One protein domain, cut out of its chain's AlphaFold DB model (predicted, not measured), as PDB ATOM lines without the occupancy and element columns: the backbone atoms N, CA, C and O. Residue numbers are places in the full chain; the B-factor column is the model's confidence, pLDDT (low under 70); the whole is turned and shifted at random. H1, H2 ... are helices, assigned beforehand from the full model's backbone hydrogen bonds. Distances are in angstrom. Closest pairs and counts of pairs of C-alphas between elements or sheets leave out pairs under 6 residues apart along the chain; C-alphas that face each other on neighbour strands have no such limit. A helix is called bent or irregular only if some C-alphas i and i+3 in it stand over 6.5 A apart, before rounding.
ATOM      1  N   LEU A 336     193.525 189.691 206.551       88.06
ATOM      2  CA  LEU A 336     193.522 188.963 205.278       88.06
ATOM      3  C   LEU A 336     192.103 188.686 204.779       88.06
ATOM      4  O   LEU A 336     191.834 188.808 203.590       88.06
ATOM      5  N   SER A 337     191.168 188.364 205.676       87.50
ATOM      6  CA  SER A 337     189.761 188.162 205.309       87.50
ATOM      7  C   SER A 337     189.126 189.434 204.739       87.50
ATOM      8  O   SER A 337     188.352 189.357 203.787       87.50
ATOM      9  N   VAL A 338     189.469 190.604 205.291       87.31
ATOM     10  CA  VAL A 338     189.020 191.907 204.780       87.31
ATOM     11  C   VAL A 338     189.711 192.257 203.459       87.31
ATOM     12  O   VAL A 338     189.046 192.724 202.537       87.31
ATOM     13  N   GLU A 339     191.013 192.001 203.331       86.25
ATOM     14  CA  GLU A 339     191.762 192.212 202.082       86.25
ATOM     15  C   GLU A 339     191.228 191.320 200.946       86.25
ATOM     16  O   GLU A 339     191.012 191.802 199.836       86.25
ATOM     17  N   ASN A 340     190.878 190.065 201.245       86.94
ATOM     18  CA  ASN A 340     190.299 189.107 200.298       86.94
ATOM     19  C   ASN A 340     188.919 189.508 199.756       86.94
ATOM     20  O   ASN A 340     188.475 188.941 198.754       86.94
ATOM     21  N   LEU A 341     188.242 190.496 200.358       84.62
ATOM     22  CA  LEU A 341     187.041 191.086 199.760       84.62
ATOM     23  C   LEU A 341     187.350 191.768 198.420       84.62
ATOM     24  O   LEU A 341     186.429 191.967 197.631       84.62
ATOM     25  N   ASN A 342     188.618 192.134 198.163       86.25
ATOM     26  CA  ASN A 342     189.087 192.777 196.932       86.25
ATOM     27  C   ASN A 342     188.172 193.930 196.495       86.25
ATOM     28  O   ASN A 342     187.829 194.092 195.323       86.25
ATOM     29  N   LEU A 343     187.750 194.730 197.476       85.88
ATOM     30  CA  LEU A 343     186.647 195.679 197.343       85.88
ATOM     31  C   LEU A 343     186.924 196.732 196.261       85.88
ATOM     32  O   LEU A 343     186.036 197.075 195.487       85.88
ATOM     33  N   LYS A 344     188.184 197.162 196.139       87.19
ATOM     34  CA  LYS A 344     188.666 198.036 195.065       87.19
ATOM     35  C   LYS A 344     188.448 197.440 193.671       87.19
ATOM     36  O   LYS A 344     187.939 198.127 192.788       87.19
ATOM     37  N   ASP A 345     188.822 196.181 193.470       87.44
ATOM     38  CA  ASP A 345     188.709 195.527 192.165       87.44
ATOM     39  C   ASP A 345     187.252 195.233 191.819       87.44
ATOM     40  O   ASP A 345     186.838 195.435 190.681       87.44
ATOM     41  N   GLU A 346     186.448 194.817 192.798       88.38
ATOM     42  CA  GLU A 346     185.008 194.631 192.608       88.38
ATOM     43  C   GLU A 346     184.303 195.949 192.269       88.38
ATOM     44  O   GLU A 346     183.529 195.988 191.314       88.38
ATOM     45  N   ILE A 347     184.618 197.053 192.959       90.00
ATOM     46  CA  ILE A 347     184.081 198.377 192.617       90.00
ATOM     47  C   ILE A 347     184.481 198.773 191.197       90.00
ATOM     48  O   ILE A 347     183.622 199.195 190.430       90.00
ATOM     49  N   ASN A 348     185.748 198.605 190.814       89.06
ATOM     50  CA  ASN A 348     186.199 198.936 189.462       89.06
ATOM     51  C   ASN A 348     185.505 198.089 188.389       89.06
ATOM     52  O   ASN A 348     185.137 198.624 187.346       89.06
ATOM     53  N   LYS A 349     185.267 196.795 188.644       89.50
ATOM     54  CA  LYS A 349     184.485 195.940 187.737       89.50
ATOM     55  C   LYS A 349     183.066 196.477 187.566       89.50
ATOM     56  O   LYS A 349     182.634 196.673 186.434       89.50
ATOM     57  N   ILE A 350     182.376 196.788 188.665       88.56
ATOM     58  CA  ILE A 350     181.008 197.328 188.629       88.56
ATOM     59  C   ILE A 350     180.982 198.685 187.915       88.56
ATOM     60  O   ILE A 350     180.135 198.917 187.061       88.56
ATOM     61  N   LEU A 351     181.939 199.568 188.211       88.81
ATOM     62  CA  LEU A 351     182.075 200.864 187.548       88.81
ATOM     63  C   LEU A 351     182.496 200.741 186.082       88.81
ATOM     64  O   LEU A 351     182.278 201.676 185.323       88.81
ATOM     65  N   SER A 352     183.089 199.635 185.638       87.69
ATOM     66  CA  SER A 352     183.382 199.415 184.216       87.69
ATOM     67  C   SER A 352     182.150 198.945 183.439       87.69
ATOM     68  O   SER A 352     181.989 199.315 182.277       87.69
ATOM     69  N   ASP A 353     181.221 198.256 184.101       85.94
ATOM     70  CA  ASP A 353     179.993 197.752 183.493       85.94
ATOM     71  C   ASP A 353     179.000 198.894 183.211       85.94
ATOM     72  O   ASP A 353     178.726 199.738 184.069       85.94
ATOM     73  N   SER A 354     178.499 198.996 181.980       82.81
ATOM     74  CA  SER A 354     177.456 199.972 181.634       82.81
ATOM     75  C   SER A 354     176.064 199.484 182.030       82.81
ATOM     76  O   SER A 354     175.174 200.303 182.245       82.81
ATOM     77  N   SER A 355     175.879 198.172 182.221       83.06
ATOM     78  CA  SER A 355     174.569 197.579 182.486       83.06
ATOM     79  C   SER A 355     173.950 198.021 183.813       83.06
ATOM     80  O   SER A 355     172.775 197.754 184.043       83.06
ATOM     81  N   VAL A 356     174.732 198.623 184.714       81.44
ATOM     82  CA  VAL A 356     174.256 199.164 185.995       81.44
ATOM     83  C   VAL A 356     173.641 200.554 185.821       81.44
ATOM     84  O   VAL A 356     172.614 200.826 186.435       81.44
ATOM     85  N   GLU A 357     174.223 201.408 184.973       81.06
ATOM     86  CA  GLU A 357     173.643 202.720 184.633       81.06
ATOM     87  C   GLU A 357     172.372 202.559 183.790       81.06
ATOM     88  O   GLU A 357     171.394 203.269 184.006       81.06
ATOM     89  N   ASP A 358     172.367 201.585 182.876       81.94
ATOM     90  CA  ASP A 358     171.250 201.328 181.959       81.94
ATOM     91  C   ASP A 358     170.177 200.392 182.553       81.94
ATOM     92  O   ASP A 358     169.239 199.984 181.862       81.94
ATOM     93  N   PHE A 359     170.316 200.001 183.826       81.75
ATOM     94  CA  PHE A 359     169.434 199.020 184.448       81.75
ATOM     95  C   PHE A 359     168.016 199.569 184.637       81.75
ATOM     96  O   PHE A 359     167.806 200.595 185.278       81.75
ATOM     97  N   ASP A 360     167.022 198.833 184.141       77.56
ATOM     98  CA  ASP A 360     165.612 199.148 184.359       77.56
ATOM     99  C   ASP A 360     165.067 198.359 185.556       77.56
ATOM    100  O   ASP A 360     164.536 197.248 185.421       77.56
ATOM    101  N   ALA A 361     165.201 198.943 186.748       71.81
ATOM    102  CA  ALA A 361     164.717 198.331 187.980       71.81
ATOM    103  C   ALA A 361     163.203 198.090 187.985       71.81
ATOM    104  O   ALA A 361     162.743 197.112 188.579       71.81
ATOM    105  N   ALA A 362     162.431 198.946 187.311       66.88
ATOM    106  CA  ALA A 362     160.979 198.837 187.251       66.88
ATOM    107  C   ALA A 362     160.557 197.595 186.459       66.88
ATOM    108  O   ALA A 362     159.782 196.772 186.946       66.88
ATOM    109  N   ASN A 363     161.128 197.411 185.267       69.62
ATOM    110  CA  ASN A 363     160.878 196.223 184.456       69.62
ATOM    111  C   ASN A 363     161.382 194.946 185.134       69.62
ATOM    112  O   ASN A 363     160.730 193.907 185.042       69.62
ATOM    113  N   PHE A 364     162.514 195.009 185.838       69.25
ATOM    114  CA  PHE A 364     163.035 193.857 186.570       69.25
ATOM    115  C   PHE A 364     162.120 193.429 187.726       69.25
ATOM    116  O   PHE A 364     161.862 192.233 187.880       69.25
ATOM    117  N   ALA A 365     161.606 194.386 188.506       63.12
ATOM    118  CA  ALA A 365     160.695 194.118 189.618       63.12
ATOM    119  C   ALA A 365     159.353 193.526 189.155       63.12
ATOM    120  O   ALA A 365     158.782 192.690 189.853       63.12
ATOM    121  N   LEU A 366     158.869 193.928 187.974       62.69
ATOM    122  CA  LEU A 366     157.602 193.454 187.407       62.69
ATOM    123  C   LEU A 366     157.710 192.086 186.712       62.69
ATOM    124  O   LEU A 366     156.739 191.332 186.715       62.69
ATOM    125  N   ASN A 367     158.868 191.750 186.129       61.06
ATOM    126  CA  ASN A 367     159.018 190.587 185.243       61.06
ATOM    127  C   ASN A 367     159.856 189.428 185.811       61.06
ATOM    128  O   ASN A 367     160.028 188.433 185.112       61.06
ATOM    129  N   SER A 368     160.401 189.516 187.030       56.69
ATOM    130  CA  SER A 368     161.222 188.438 187.613       56.69
ATOM    131  C   SER A 368     160.388 187.421 188.413       56.69
ATOM    132  O   SER A 368     160.027 187.701 189.554       56.69
ATOM    133  N   PRO A 369     160.138 186.195 187.903       52.94
ATOM    134  CA  PRO A 369     159.320 185.199 188.603       52.94
ATOM    135  C   PRO A 369     160.035 184.497 189.774       52.94
ATOM    136  O   PRO A 369     159.380 183.857 190.591       52.94
ATOM    137  N   ASN A 370     161.368 184.597 189.878       46.69
ATOM    138  CA  ASN A 370     162.166 183.644 190.665       46.69
ATOM    139  C   ASN A 370     162.754 184.168 191.992       46.69
ATOM    140  O   ASN A 370     163.400 183.392 192.686       46.69
ATOM    141  N   ASN A 371     162.565 185.437 192.383       51.31
ATOM    142  CA  ASN A 371     163.065 185.935 193.680       51.31
ATOM    143  C   ASN A 371     162.299 187.174 194.182       51.31
ATOM    144  O   ASN A 371     162.689 188.315 193.928       51.31
ATOM    145  N   LEU A 372     161.240 186.951 194.965       48.75
ATOM    146  CA  LEU A 372     160.422 188.002 195.598       48.75
ATOM    147  C   LEU A 372     161.241 189.001 196.443       48.75
ATOM    148  O   LEU A 372     160.888 190.174 196.515       48.75
ATOM    149  N   SER A 373     162.359 188.568 197.038       49.47
ATOM    150  CA  SER A 373     163.258 189.421 197.834       49.47
ATOM    151  C   SER A 373     164.162 190.341 197.002       49.47
ATOM    152  O   SER A 373     164.606 191.366 197.509       49.47
ATOM    153  N   LEU A 374     164.438 189.993 195.738       50.00
ATOM    154  CA  LEU A 374     165.154 190.860 194.790       50.00
ATOM    155  C   LEU A 374     164.195 191.864 194.139       50.00
ATOM    156  O   LEU A 374     164.565 193.014 193.906       50.00
ATOM    157  N   CYS A 375     162.948 191.442 193.902       45.12
ATOM    158  CA  CYS A 375     161.899 192.277 193.315       45.12
ATOM    159  C   CYS A 375     161.505 193.450 194.225       45.12
ATOM    160  O   CYS A 375     161.226 194.537 193.730       45.12
ATOM    161  N   SER A 376     161.522 193.261 195.550       46.88
ATOM    162  CA  SER A 376     161.145 194.306 196.513       46.88
ATOM    163  C   SER A 376     162.169 195.437 196.654       46.88
ATOM    164  O   SER A 376     161.826 196.490 197.188       46.88
ATOM    165  N   LEU A 377     163.407 195.240 196.188       53.31
ATOM    166  CA  LEU A 377     164.493 196.212 196.337       53.31
ATOM    167  C   LEU A 377     164.757 197.029 195.066       53.31
ATOM    168  O   LEU A 377     165.282 198.131 195.181       53.31
ATOM    169  N   GLY A 378     164.407 196.528 193.873       60.31
ATOM    170  CA  GLY A 378     164.634 197.253 192.614       60.31
ATOM    171  C   GLY A 378     166.114 197.538 192.327       60.31
ATOM    172  O   GLY A 378     166.455 198.587 191.797       60.31
ATOM    173  N   VAL A 379     167.011 196.628 192.714       69.00
ATOM    174  CA  VAL A 379     168.465 196.795 192.568       69.00
ATOM    175  C   VAL A 379     169.001 195.806 191.531       69.00
ATOM    176  O   VAL A 379     168.556 194.660 191.478       69.00
ATOM    177  N   SER A 380     169.979 196.235 190.724       75.88
ATOM    178  CA  SER A 380     170.642 195.377 189.733       75.88
ATOM    179  C   SER A 380     171.171 194.071 190.361       75.88
ATOM    180  O   SER A 380     171.710 194.106 191.478       75.88
ATOM    181  N   PRO A 381     171.078 192.916 189.664       77.25
ATOM    182  CA  PRO A 381     171.643 191.651 190.134       77.25
ATOM    183  C   PRO A 381     173.121 191.765 190.523       77.25
ATOM    184  O   PRO A 381     173.512 191.257 191.568       77.25
ATOM    185  N   ILE A 382     173.910 192.528 189.757       83.31
ATOM    186  CA  ILE A 382     175.343 192.757 190.008       83.31
ATOM    187  C   ILE A 382     175.566 193.418 191.374       83.31
ATOM    188  O   ILE A 382     176.399 192.969 192.162       83.31
ATOM    189  N   ILE A 383     174.792 194.463 191.681       82.88
ATOM    190  CA  ILE A 383     174.870 195.181 192.961       82.88
ATOM    191  C   ILE A 383     174.374 194.290 194.107       82.88
ATOM    192  O   ILE A 383     174.943 194.298 195.198       82.88
ATOM    193  N   THR A 384     173.352 193.469 193.868       78.25
ATOM    194  CA  THR A 384     172.846 192.559 194.900       78.25
ATOM    195  C   THR A 384     173.830 191.431 195.215       78.25
ATOM    196  O   THR A 384     174.035 191.092 196.382       78.25
ATOM    197  N   ASP A 385     174.478 190.867 194.201       83.12
ATOM    198  CA  ASP A 385     175.518 189.859 194.391       83.12
ATOM    199  C   ASP A 385     176.770 190.463 195.032       83.12
ATOM    200  O   ASP A 385     177.397 189.819 195.874       83.12
ATOM    201  N   PHE A 386     177.109 191.713 194.705       86.25
ATOM    202  CA  PHE A 386     178.138 192.471 195.418       86.25
ATOM    203  C   PHE A 386     177.793 192.625 196.906       86.25
ATOM    204  O   PHE A 386     178.610 192.272 197.757       86.25
ATOM    205  N   LYS A 387     176.557 193.025 197.237       83.69
ATOM    206  CA  LYS A 387     176.078 193.116 198.626       83.69
ATOM    207  C   LYS A 387     176.231 191.800 199.380       83.69
ATOM    208  O   LYS A 387     176.776 191.785 200.476       83.69
ATOM    209  N   LYS A 388     175.790 190.681 198.795       82.81
ATOM    210  CA  LYS A 388     175.900 189.355 199.427       82.81
ATOM    211  C   LYS A 388     177.351 188.947 199.674       82.81
ATOM    212  O   LYS A 388     177.660 188.450 200.755       82.81
ATOM    213  N   ARG A 389     178.226 189.153 198.682       84.00
ATOM    214  CA  ARG A 389     179.660 188.826 198.779       84.00
ATOM    215  C   ARG A 389     180.377 189.658 199.838       84.00
ATOM    216  O   ARG A 389     181.359 189.187 200.397       84.00
ATOM    217  N   LEU A 390     179.866 190.846 200.133       84.88
ATOM    218  CA  LEU A 390     180.420 191.741 201.134       84.88
ATOM    219  C   LEU A 390     179.845 191.488 202.540       84.88
ATOM    220  O   LEU A 390     180.602 191.386 203.503       84.88
ATOM    221  N   ASP A 391     178.525 191.337 202.670       83.06
ATOM    222  CA  ASP A 391     177.862 191.151 203.968       83.06
ATOM    223  C   ASP A 391     178.173 189.780 204.590       83.06
ATOM    224  O   ASP A 391     178.377 189.689 205.801       83.06
ATOM    225  N   ALA A 392     178.224 188.703 203.794       83.94
ATOM    226  CA  ALA A 392     178.353 187.346 204.331       83.94
ATOM    227  C   ALA A 392     179.676 187.099 205.093       83.94
ATOM    228  O   ALA A 392     179.604 186.603 206.223       83.94
ATOM    229  N   PRO A 393     180.865 187.465 204.568       84.00
ATOM    230  CA  PRO A 393     182.120 187.303 205.305       84.00
ATOM    231  C   PRO A 393     182.177 188.167 206.569       84.00
ATOM    232  O   PRO A 393     182.609 187.698 207.620       84.00
ATOM    233  N   ILE A 394     181.683 189.406 206.502       85.19
ATOM    234  CA  ILE A 394     181.697 190.338 207.639       85.19
ATOM    235  C   ILE A 394     180.780 189.839 208.756       85.19
ATOM    236  O   ILE A 394     181.191 189.798 209.913       85.19
ATOM    237  N   LEU A 395     179.564 189.394 208.425       84.38
ATOM    238  CA  LEU A 395     178.641 188.802 209.398       84.38
ATOM    239  C   LEU A 395     179.221 187.542 210.045       84.38
ATOM    240  O   LEU A 395     179.039 187.328 211.243       84.38
ATOM    241  N   LEU A 396     179.941 186.726 209.273       85.00
ATOM    242  CA  LEU A 396     180.607 185.535 209.786       85.00
ATOM    243  C   LEU A 396     181.721 185.892 210.779       85.00
ATOM    244  O   LEU A 396     181.788 185.270 211.839       85.00
ATOM    245  N   ILE A 397     182.539 186.909 210.494       83.75
ATOM    246  CA  ILE A 397     183.561 187.400 211.433       83.75
ATOM    247  C   ILE A 397     182.897 187.976 212.687       83.75
ATOM    248  O   ILE A 397     183.235 187.570 213.794       83.75
ATOM    249  N   VAL A 398     181.900 188.856 212.543       83.56
ATOM    250  CA  VAL A 398     181.182 189.459 213.682       83.56
ATOM    251  C   VAL A 398     180.538 188.389 214.568       83.56
ATOM    252  O   VAL A 398     180.628 188.462 215.792       83.56
ATOM    253  N   SER A 399     179.943 187.353 213.972       83.25
ATOM    254  CA  SER A 399     179.393 186.215 214.715       83.25
ATOM    255  C   SER A 399     180.470 185.461 215.504       83.25
ATOM    256  O   SER A 399     180.220 185.041 216.635       83.25
ATOM    257  N   GLN A 400     181.673 185.310 214.943       81.50
ATOM    258  CA  GLN A 400     182.800 184.682 215.634       81.50
ATOM    259  C   GLN A 400     183.338 185.556 216.774       81.50
ATOM    260  O   GLN A 400     183.646 185.019 217.833       81.50
ATOM    261  N   LEU A 401     183.367 186.883 216.605       79.31
ATOM    262  CA  LEU A 401     183.767 187.844 217.642       79.31
ATOM    263  C   LEU A 401     182.791 187.888 218.831       79.31
ATOM    264  O   LEU A 401     183.198 188.149 219.959       79.31
ATOM    265  N   GLN A 402     181.502 187.621 218.596       74.31
ATOM    266  CA  GLN A 402     180.476 187.558 219.648       74.31
ATOM    267  C   GLN A 402     180.500 186.245 220.447       74.31
ATOM    268  O   GLN A 402     179.931 186.173 221.540       74.31
ATOM    269  N   SER A 403     181.139 185.197 219.921       65.38
ATOM    270  CA  SER A 403     181.338 183.941 220.645       65.38
ATOM    271  C   SER A 403     182.288 184.168 221.827       65.38
ATOM    272  O   SER A 403     183.296 184.847 221.682       65.38
ATOM    273  N   GLN A 404     181.983 183.599 223.000       53.19
ATOM    274  CA  GLN A 404     182.594 183.867 224.322       53.19
ATOM    275  C   GLN A 404     184.122 183.624 224.466       53.19
ATOM    276  O   GLN A 404     184.636 183.631 225.581       53.19
ATOM    277  N   ILE A 405     184.878 183.452 223.379       54.69
ATOM    278  CA  ILE A 405     186.353 183.450 223.356       54.69
ATOM    279  C   ILE A 405     186.845 184.908 223.182       54.69
ATOM    280  O   ILE A 405     187.651 185.247 222.319       54.69
ATOM    281  N   THR A 406     186.294 185.820 223.984       55.53
ATOM    282  CA  THR A 406     186.331 187.279 223.763       55.53
ATOM    283  C   THR A 406     187.649 187.956 224.144       55.53
ATOM    284  O   THR A 406     187.780 189.166 223.989       55.53
ATOM    285  N   GLN A 407     188.648 187.213 224.628       67.62
ATOM    286  CA  GLN A 407     189.962 187.793 224.924       67.62
ATOM    287  C   GLN A 407     190.918 187.786 223.727       67.62
ATOM    288  O   GLN A 407     191.906 188.509 223.764       67.62
ATOM    289  N   ILE A 408     190.656 186.990 222.685       77.31
ATOM    290  CA  ILE A 408     191.598 186.796 221.567       77.31
ATOM    291  C   ILE A 408     191.323 187.750 220.412       77.31
ATOM    292  O   ILE A 408     192.253 188.219 219.766       77.31
ATOM    293  N   ALA A 409     190.056 188.044 220.153       76.62
ATOM    294  CA  ALA A 409     189.662 188.888 219.043       76.62
ATOM    295  C   ALA A 409     188.666 189.940 219.527       76.62
ATOM    296  O   ALA A 409     187.754 189.639 220.297       76.62
ATOM    297  N   SER A 410     188.862 191.181 219.091       80.06
ATOM    298  CA  SER A 410     188.002 192.315 219.426       80.06
ATOM    299  C   SER A 410     187.395 192.919 218.162       80.06
ATOM    300  O   SER A 410     187.914 192.748 217.059       80.06
ATOM    301  N   ASN A 411     186.304 193.674 218.320       80.12
ATOM    302  CA  ASN A 411     185.713 194.410 217.201       80.12
ATOM    303  C   ASN A 411     186.697 195.423 216.593       80.12
ATOM    304  O   ASN A 411     186.669 195.641 215.387       80.12
ATOM    305  N   GLU A 412     187.600 195.998 217.389       80.94
ATOM    306  CA  GLU A 412     188.607 196.958 216.913       80.94
ATOM    307  C   GLU A 412     189.518 196.350 215.834       80.94
ATOM    308  O   GLU A 412     189.794 197.006 214.829       80.94
ATOM    309  N   MET A 413     189.881 195.067 215.974       85.44
ATOM    310  CA  MET A 413     190.697 194.337 214.992       85.44
ATOM    311  C   MET A 413     190.016 194.202 213.622       85.44
ATOM    312  O   MET A 413     190.698 194.060 212.612       85.44
ATOM    313  N   LEU A 414     188.680 194.245 213.571       85.69
ATOM    314  CA  LEU A 414     187.905 194.266 212.326       85.69
ATOM    315  C   LEU A 414     187.698 195.699 211.809       85.69
ATOM    316  O   LEU A 414     187.750 195.941 210.602       85.69
ATOM    317  N   GLN A 415     187.471 196.655 212.710       86.25
ATOM    318  CA  GLN A 415     187.178 198.042 212.353       86.25
ATOM    319  C   GLN A 415     188.338 198.735 211.639       86.25
ATOM    320  O   GLN A 415     188.096 199.471 210.683       86.25
ATOM    321  N   GLU A 416     189.583 198.531 212.077       85.31
ATOM    322  CA  GLU A 416     190.740 199.197 211.465       85.31
ATOM    323  C   GLU A 416     190.980 198.787 209.999       85.31
ATOM    324  O   GLU A 416     191.017 199.681 209.141       85.31
ATOM    325  N   PRO A 417     191.074 197.485 209.651       86.38
ATOM    326  CA  PRO A 417     191.209 197.063 208.258       86.38
ATOM    327  C   PRO A 417     190.042 197.531 207.385       86.38
ATOM    328  O   PRO A 417     190.262 198.007 206.269       86.38
ATOM    329  N   LEU A 418     188.806 197.461 207.899       85.88
ATOM    330  CA  LEU A 418     187.634 197.943 207.168       85.88
ATOM    331  C   LEU A 418     187.735 199.447 206.894       85.88
ATOM    332  O   LEU A 418     187.583 199.857 205.749       85.88
ATOM    333  N   LYS A 419     188.058 200.281 207.891       86.12
ATOM    334  CA  LYS A 419     188.218 201.734 207.688       86.12
ATOM    335  C   LYS A 419     189.215 202.047 206.573       86.12
ATOM    336  O   LYS A 419     188.937 202.910 205.742       86.12
ATOM    337  N   LYS A 420     190.339 201.326 206.519       85.38
ATOM    338  CA  LYS A 420     191.357 201.502 205.476       85.38
ATOM    339  C   LYS A 420     190.813 201.174 204.082       85.38
ATOM    340  O   LYS A 420     190.871 202.024 203.195       85.38
ATOM    341  N   VAL A 421     190.230 199.987 203.901       85.25
ATOM    342  CA  VAL A 421     189.684 199.548 202.602       85.25
ATOM    343  C   VAL A 421     188.544 200.459 202.137       85.25
ATOM    344  O   VAL A 421     188.443 200.788 200.953       85.25
ATOM    345  N   PHE A 422     187.701 200.921 203.060       84.31
ATOM    346  CA  PHE A 422     186.606 201.840 202.754       84.31
ATOM    347  C   PHE A 422     187.106 203.222 202.336       84.31
ATOM    348  O   PHE A 422     186.573 203.798 201.388       84.31
ATOM    349  N   LEU A 423     188.147 203.741 202.990       83.94
ATOM    350  CA  LEU A 423     188.749 205.018 202.620       83.94
ATOM    351  C   LEU A 423     189.360 204.951 201.216       83.94
ATOM    352  O   LEU A 423     189.075 205.816 200.389       83.94
ATOM    353  N   GLU A 424     190.102 203.889 200.900       85.06
ATOM    354  CA  GLU A 424     190.641 203.657 199.552       85.06
ATOM    355  C   GLU A 424     189.531 203.566 198.493       85.06
ATOM    356  O   GLU A 424     189.621 204.166 197.422       85.06
ATOM    357  N   SER A 425     188.440 202.877 198.818       86.62
ATOM    358  CA  SER A 425     187.293 202.700 197.923       86.62
ATOM    359  C   SER A 425     186.501 203.988 197.711       86.62
ATOM    360  O   SER A 425     186.016 204.256 196.614       86.62
ATOM    361  N   SER A 426     186.417 204.830 198.740       85.81
ATOM    362  CA  SER A 426     185.749 206.127 198.662       85.81
ATOM    363  C   SER A 426     186.443 207.097 197.699       85.81
ATOM    364  O   SER A 426     185.766 207.876 197.029       85.81
ATOM    365  N   LEU A 427     187.775 207.012 197.563       87.94
ATOM    366  CA  LEU A 427     188.541 207.817 196.607       87.94
ATOM    367  C   LEU A 427     188.187 207.452 195.160       87.94
ATOM    368  O   LEU A 427     187.919 208.339 194.355       87.94
ATOM    369  N   ILE A 428     188.094 206.153 194.862       89.88
ATOM    370  CA  ILE A 428     187.698 205.643 193.540       89.88
ATOM    371  C   ILE A 428     186.277 206.094 193.201       89.88
ATOM    372  O   ILE A 428     186.011 206.615 192.119       89.88
ATOM    373  N   LEU A 429     185.356 205.937 194.155       91.06
ATOM    374  CA  LEU A 429     183.965 206.345 193.977       91.06
ATOM    375  C   LEU A 429     183.842 207.853 193.739       91.06
ATOM    376  O   LEU A 429     183.026 208.268 192.919       91.06
ATOM    377  N   ARG A 430     184.675 208.667 194.400       90.44
ATOM    378  CA  ARG A 430     184.703 210.123 194.218       90.44
ATOM    379  C   ARG A 430     185.094 210.535 192.806       90.44
ATOM    380  O   ARG A 430     184.463 211.432 192.252       90.44
ATOM    381  N   GLU A 431     186.095 209.889 192.224       90.19
ATOM    382  CA  GLU A 431     186.503 210.143 190.838       90.19
ATOM    383  C   GLU A 431     185.411 209.719 189.842       90.19
ATOM    384  O   GLU A 431     185.179 210.393 188.837       90.19
ATOM    385  N   ALA A 432     184.671 208.653 190.161       91.75
ATOM    386  CA  ALA A 432     183.624 208.103 189.305       91.75
ATOM    387  C   ALA A 432     182.286 208.870 189.336       91.75
ATOM    388  O   ALA A 432     181.478 208.683 188.422       91.75
ATOM    389  N   VAL A 433     182.046 209.756 190.318       91.62
ATOM    390  CA  VAL A 433     180.791 210.537 190.449       91.62
ATOM    391  C   VAL A 433     180.415 211.235 189.142       91.62
ATOM    392  O   VAL A 433     179.265 211.197 188.718       91.62
ATOM    393  N   GLN A 434     181.392 211.850 188.476       88.94
ATOM    394  CA  GLN A 434     181.171 212.605 187.242       88.94
ATOM    395  C   GLN A 434     181.068 211.727 185.992       88.94
ATOM    396  O   GLN A 434     180.855 212.247 184.904       88.94
ATOM    397  N   GLN A 435     181.220 210.412 186.086       89.38
ATOM    398  CA  GLN A 435     181.099 209.519 184.931       89.38
ATOM    399  C   GLN A 435     179.848 208.657 185.064       89.38
ATOM    400  O   GLN A 435     179.002 208.687 184.170       89.38
ATOM    401  N   LYS A 436     179.700 207.983 186.210       89.94
ATOM    402  CA  LYS A 436     178.655 206.991 186.494       89.94
ATOM    403  C   LYS A 436     177.979 207.253 187.850       89.94
ATOM    404  O   LYS A 436     178.210 206.522 188.820       89.94
ATOM    405  N   PRO A 437     177.201 208.344 187.969       89.31
ATOM    406  CA  PRO A 437     176.660 208.783 189.252       89.31
ATOM    407  C   PRO A 437     175.619 207.818 189.845       89.31
ATOM    408  O   PRO A 437     175.546 207.698 191.070       89.31
ATOM    409  N   LEU A 438     174.839 207.098 189.024       87.06
ATOM    410  CA  LEU A 438     173.853 206.135 189.527       87.06
ATOM    411  C   LEU A 438     174.547 204.922 190.155       87.06
ATOM    412  O   LEU A 438     174.251 204.551 191.290       87.06
ATOM    413  N   SER A 439     175.531 204.360 189.454       88.62
ATOM    414  CA  SER A 439     176.339 203.226 189.908       88.62
ATOM    415  C   SER A 439     177.038 203.549 191.221       88.62
ATOM    416  O   SER A 439     176.978 202.761 192.162       88.62
ATOM    417  N   VAL A 440     177.630 204.745 191.332       89.44
ATOM    418  CA  VAL A 440     178.246 205.219 192.579       89.44
ATOM    419  C   VAL A 440     177.220 205.276 193.715       89.44
ATOM    420  O   VAL A 440     177.498 204.785 194.809       89.44
ATOM    421  N   CYS A 441     176.019 205.808 193.471       87.56
ATOM    422  CA  CYS A 441     174.966 205.885 194.486       87.56
ATOM    423  C   CYS A 441     174.537 204.492 194.996       87.56
ATOM    424  O   CYS A 441     174.392 204.292 196.206       87.56
ATOM    425  N   LEU A 442     174.387 203.518 194.089       85.25
ATOM    426  CA  LEU A 442     173.993 202.137 194.404       85.25
ATOM    427  C   LEU A 442     175.103 201.341 195.109       85.25
ATOM    428  O   LEU A 442     174.827 200.590 196.052       85.25
ATOM    429  N   ILE A 443     176.363 201.528 194.702       88.38
ATOM    430  CA  ILE A 443     177.524 200.941 195.383       88.38
ATOM    431  C   ILE A 443     177.611 201.487 196.808       88.38
ATOM    432  O   ILE A 443     177.715 200.702 197.747       88.38
ATOM    433  N   ILE A 444     177.502 202.806 197.000       87.19
ATOM    434  CA  ILE A 444     177.554 203.399 198.343       87.19
ATOM    435  C   ILE A 444     176.398 202.899 199.212       87.19
ATOM    436  O   ILE A 444     176.619 202.562 200.369       87.19
ATOM    437  N   ASN A 445     175.188 202.763 198.663       82.62
ATOM    438  CA  ASN A 445     174.064 202.188 199.407       82.62
ATOM    439  C   ASN A 445     174.370 200.761 199.906       82.62
ATOM    440  O   ASN A 445     173.997 200.378 201.013       82.62
ATOM    441  N   THR A 446     175.107 199.985 199.108       82.06
ATOM    442  CA  THR A 446     175.572 198.645 199.487       82.06
ATOM    443  C   THR A 446     176.653 198.693 200.568       82.06
ATOM    444  O   THR A 446     176.598 197.927 201.525       82.06
ATOM    445  N   LEU A 447     177.603 199.622 200.450       82.44
ATOM    446  CA  LEU A 447     178.654 199.860 201.446       82.44
ATOM    447  C   LEU A 447     178.112 200.420 202.771       82.44
ATOM    448  O   LEU A 447     178.743 200.265 203.813       82.44
ATOM    449  N   CYS A 448     176.930 201.030 202.745       77.81
ATOM    450  CA  CYS A 448     176.191 201.492 203.915       77.81
ATOM    451  C   CYS A 448     175.173 200.451 204.423       77.81
ATOM    452  O   CYS A 448     174.184 200.819 205.059       77.81
ATOM    453  N   SER A 449     175.376 199.152 204.156       76.25
ATOM    454  CA  SER A 449     174.512 198.103 204.709       76.25
ATOM    455  C   SER A 449     174.502 198.130 206.247       76.25
ATOM    456  O   SER A 449     175.477 198.505 206.897       76.25
ATOM    457  N   LEU A 450     173.390 197.699 206.853       64.56
ATOM    458  CA  LEU A 450     173.208 197.668 208.315       64.56
ATOM    459  C   LEU A 450     174.340 196.928 209.053       64.56
ATOM    460  O   LEU A 450     174.759 197.362 210.125       64.56
ATOM    461  N   SER A 451     174.854 195.844 208.469       70.00
ATOM    462  CA  SER A 451     175.983 195.052 208.977       70.00
ATOM    463  C   SER A 451     177.264 195.876 209.089       70.00
ATOM    464  O   SER A 451     177.966 195.784 210.093       70.00
ATOM    465  N   LEU A 452     177.557 196.687 208.076       72.44
ATOM    466  CA  LEU A 452     178.757 197.520 207.994       72.44
ATOM    467  C   LEU A 452     178.660 198.775 208.839       72.44
ATOM    468  O   LEU A 452     179.615 199.130 209.527       72.44
ATOM    469  N   VAL A 453     177.505 199.438 208.806       74.94
ATOM    470  CA  VAL A 453     177.263 200.666 209.570       74.94
ATOM    471  C   VAL A 453     177.433 200.402 211.064       74.94
ATOM    472  O   VAL A 453     178.057 201.203 211.758       74.94
ATOM    473  N   ALA A 454     176.977 199.240 211.544       72.69
ATOM    474  CA  ALA A 454     177.185 198.810 212.923       72.69
ATOM    475  C   ALA A 454     178.672 198.686 213.312       72.69
ATOM    476  O   ALA A 454     179.003 198.834 214.486       72.69
ATOM    477  N   GLN A 455     179.567 198.430 212.350       77.56
ATOM    478  CA  GLN A 455     181.009 198.317 212.593       77.56
ATOM    479  C   GLN A 455     181.756 199.641 212.379       77.56
ATOM    480  O   GLN A 455     182.702 199.930 213.102       77.56
ATOM    481  N   LEU A 456     181.354 200.455 211.400       69.25
ATOM    482  CA  LEU A 456     182.119 201.625 210.949       69.25
ATOM    483  C   LEU A 456     181.739 202.951 211.627       69.25
ATOM    484  O   LEU A 456     182.518 203.906 211.527       69.25
ATOM    485  N   SER A 457     180.580 203.008 212.295       69.69
ATOM    486  CA  SER A 457     180.058 204.185 213.013       69.69
ATOM    487  C   SER A 457     180.245 205.509 212.240       69.69
ATOM    488  O   SER A 457     179.815 205.610 211.090       69.69
ATOM    489  N   ASP A 458     180.900 206.516 212.832       66.19
ATOM    490  CA  ASP A 458     181.061 207.880 212.291       66.19
ATOM    491  C   ASP A 458     181.803 207.928 210.943       66.19
ATOM    492  O   ASP A 458     181.677 208.891 210.184       66.19
ATOM    493  N   SER A 459     182.531 206.862 210.592       67.19
ATOM    494  CA  SER A 459     183.272 206.756 209.325       67.19
ATOM    495  C   SER A 459     182.346 206.706 208.098       67.19
ATOM    496  O   SER A 459     182.785 206.949 206.975       67.19
ATOM    497  N   VAL A 460     181.055 206.414 208.298       75.44
ATOM    498  CA  VAL A 460     180.039 206.331 207.236       75.44
ATOM    499  C   VAL A 460     179.579 207.715 206.761       75.44
ATOM    500  O   VAL A 460     179.110 207.856 205.631       75.44
ATOM    501  N   ALA A 461     179.762 208.767 207.570       78.75
ATOM    502  CA  ALA A 461     179.301 210.117 207.241       78.75
ATOM    503  C   ALA A 461     179.866 210.623 205.901       78.75
ATOM    504  O   ALA A 461     179.133 211.193 205.092       78.75
ATOM    505  N   TYR A 462     181.145 210.341 205.624       81.62
ATOM    506  CA  TYR A 462     181.785 210.708 204.360       81.62
ATOM    507  C   TYR A 462     181.135 210.014 203.151       81.62
ATOM    508  O   TYR A 462     180.855 210.652 202.135       81.62
ATOM    509  N   LEU A 463     180.810 208.726 203.272       84.19
ATOM    510  CA  LEU A 463     180.146 207.978 202.203       84.19
ATOM    511  C   LEU A 463     178.740 208.514 201.941       84.19
ATOM    512  O   LEU A 463     178.365 208.685 200.788       84.19
ATOM    513  N   LEU A 464     177.987 208.863 202.987       84.56
ATOM    514  CA  LEU A 464     176.661 209.468 202.835       84.56
ATOM    515  C   LEU A 464     176.724 210.848 202.165       84.56
ATOM    516  O   LEU A 464     175.859 211.178 201.351       84.56
ATOM    517  N   THR A 465     177.756 211.654 202.449       87.38
ATOM    518  CA  THR A 465     177.969 212.909 201.706       87.38
ATOM    519  C   THR A 465     178.251 212.643 200.229       87.38
ATOM    520  O   THR A 465     177.614 213.251 199.369       87.38
ATOM    521  N   LEU A 466     179.103 211.659 199.928       88.88
ATOM    522  CA  LEU A 466     179.430 211.279 198.559       88.88
ATOM    523  C   LEU A 466     178.220 210.699 197.803       88.88
ATOM    524  O   LEU A 466     178.027 210.991 196.625       88.88
ATOM    525  N   GLN A 467     177.367 209.930 198.487       89.50
ATOM    526  CA  GLN A 467     176.115 209.403 197.943       89.50
ATOM    527  C   GLN A 467     175.174 210.528 197.514       89.50
ATOM    528  O   GLN A 467     174.565 210.452 196.447       89.50
ATOM    529  N   ASN A 468     175.063 211.574 198.336       88.88
ATOM    530  CA  ASN A 468     174.252 212.744 198.021       88.88
ATOM    531  C   ASN A 468     174.820 213.534 196.838       88.88
ATOM    532  O   ASN A 468     174.047 213.986 195.995       88.88
ATOM    533  N   ASP A 469     176.140 213.684 196.740       90.56
ATOM    534  CA  ASP A 469     176.767 214.366 195.604       90.56
ATOM    535  C   ASP A 469     176.558 213.594 194.294       90.56
ATOM    536  O   ASP A 469     176.184 214.188 193.279       90.56
ATOM    537  N   ALA A 470     176.689 212.264 194.330       91.00
ATOM    538  CA  ALA A 470     176.369 211.401 193.197       91.00
ATOM    539  C   ALA A 470     174.887 211.492 192.804       91.00
ATOM    540  O   ALA A 470     174.568 211.672 191.629       91.00
ATOM    541  N   ALA A 471     173.974 211.457 193.778       89.06
ATOM    542  CA  ALA A 471     172.542 211.588 193.524       89.06
ATOM    543  C   ALA A 471     172.171 212.949 192.908       89.06
ATOM    544  O   ALA A 471     171.327 213.001 192.015       89.06
ATOM    545  N   LYS A 472     172.818 214.043 193.334       91.25
ATOM    546  CA  LYS A 472     172.649 215.377 192.730       91.25
ATOM    547  C   LYS A 472     173.151 215.432 191.292       91.25
ATOM    548  O   LYS A 472     172.486 216.022 190.444       91.25
TER     549      LYS A 472
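AT A GLANCE: This is residues 336 to 472 of the 646 residues of an uncharacterized protein of Tritrichomonas foetus (UniProt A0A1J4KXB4). Five helices, H2, H5, H6, H7 and H8, run side by side in an up-and-down bundle, each against the one before it, while H3 and H4 form a small head off one end and the free loop of residues 403 to 408 sticks out at the other. H1 is a short piece packed on H6, and H8 turns sharply near residue 458. The printed part has 137 residues with eight named helices, H1 to H8 in order, and no named strand; its class is all helix. It is compact, with a radius of gyration of the C-alphas of 15.9 A and spans of 50 by 36 by 23 A.

HOW THE PARTS SIT: H1, residues 336 to 339, touches H6, residues 411 to 432, with residues 414 to 421 of H6 alone; the closest C-alphas, of Val 338 and Pro 417, are 6.6 A apart. H2, residues 343 to 352, touches H6 at Lys 344 and Ser 425, their closest C-alphas, 5.6 A apart, at a shallow tilt of 23 degrees, the same way. H3, residues 361 to 367, touches H4, residues 372 to 375, the closest C-alphas, of Ala 365 and Cys 375, being 4.3 A apart. H3 is apart from H2. H5, residues 381 to 402, touches H7, residues 437 to 447, with residues 383 to 387 of H5 alone; the closest C-alphas, of Lys 387 and Thr 446, are 5.6 A apart, at a shallow tilt of 22 degrees, the same way. H8, residues 450 to 472, touches H6, with the closest C-alphas, of Gln 415 and Gln 455, 6.2 A apart. H7 and H8 form a helical hairpin, opposite ways at a shallow tilt of 10 degrees; their closest C-alphas, of Pro 437 and Ala 470, are 4.7 A apart. Every O i to N i+4 pair is within hydrogen-bond range in H2, H3 and H7, against 16 of 18 in H5, 16 of 18 in H6 and 12 of 19 in H8; H1 and H4 are too short for such a pair.

IN THESE COORDINATES: H1 begins at C-alpha 336, (193.522, 188.963, 205.278). H2 is 14.0 A from first to last C-alpha, H5 31.1 A, H6 31.1 A and H7 15.2 A. H5 begins at C-alpha 381, (171.643, 191.651, 190.134). H6 has a kink of 25 degrees near residue 422. H8, 23.6 A, is irregular, with C-alphas 455 and 458 9.6 A apart and a kink of 125 degrees near residue 458; it ends at C-alpha 472, (172.649, 215.377, 192.730).

THE WHOLE: The C-alphas farthest apart, of Asn 363 and Gln 407, are 50.5 A apart. The printed part has no cut, and its links are tight or short. The mean pLDDT of the printed part is 79.2, with values under 70 at residues 362 to 379, 403 to 407, 450 and 456 to 459.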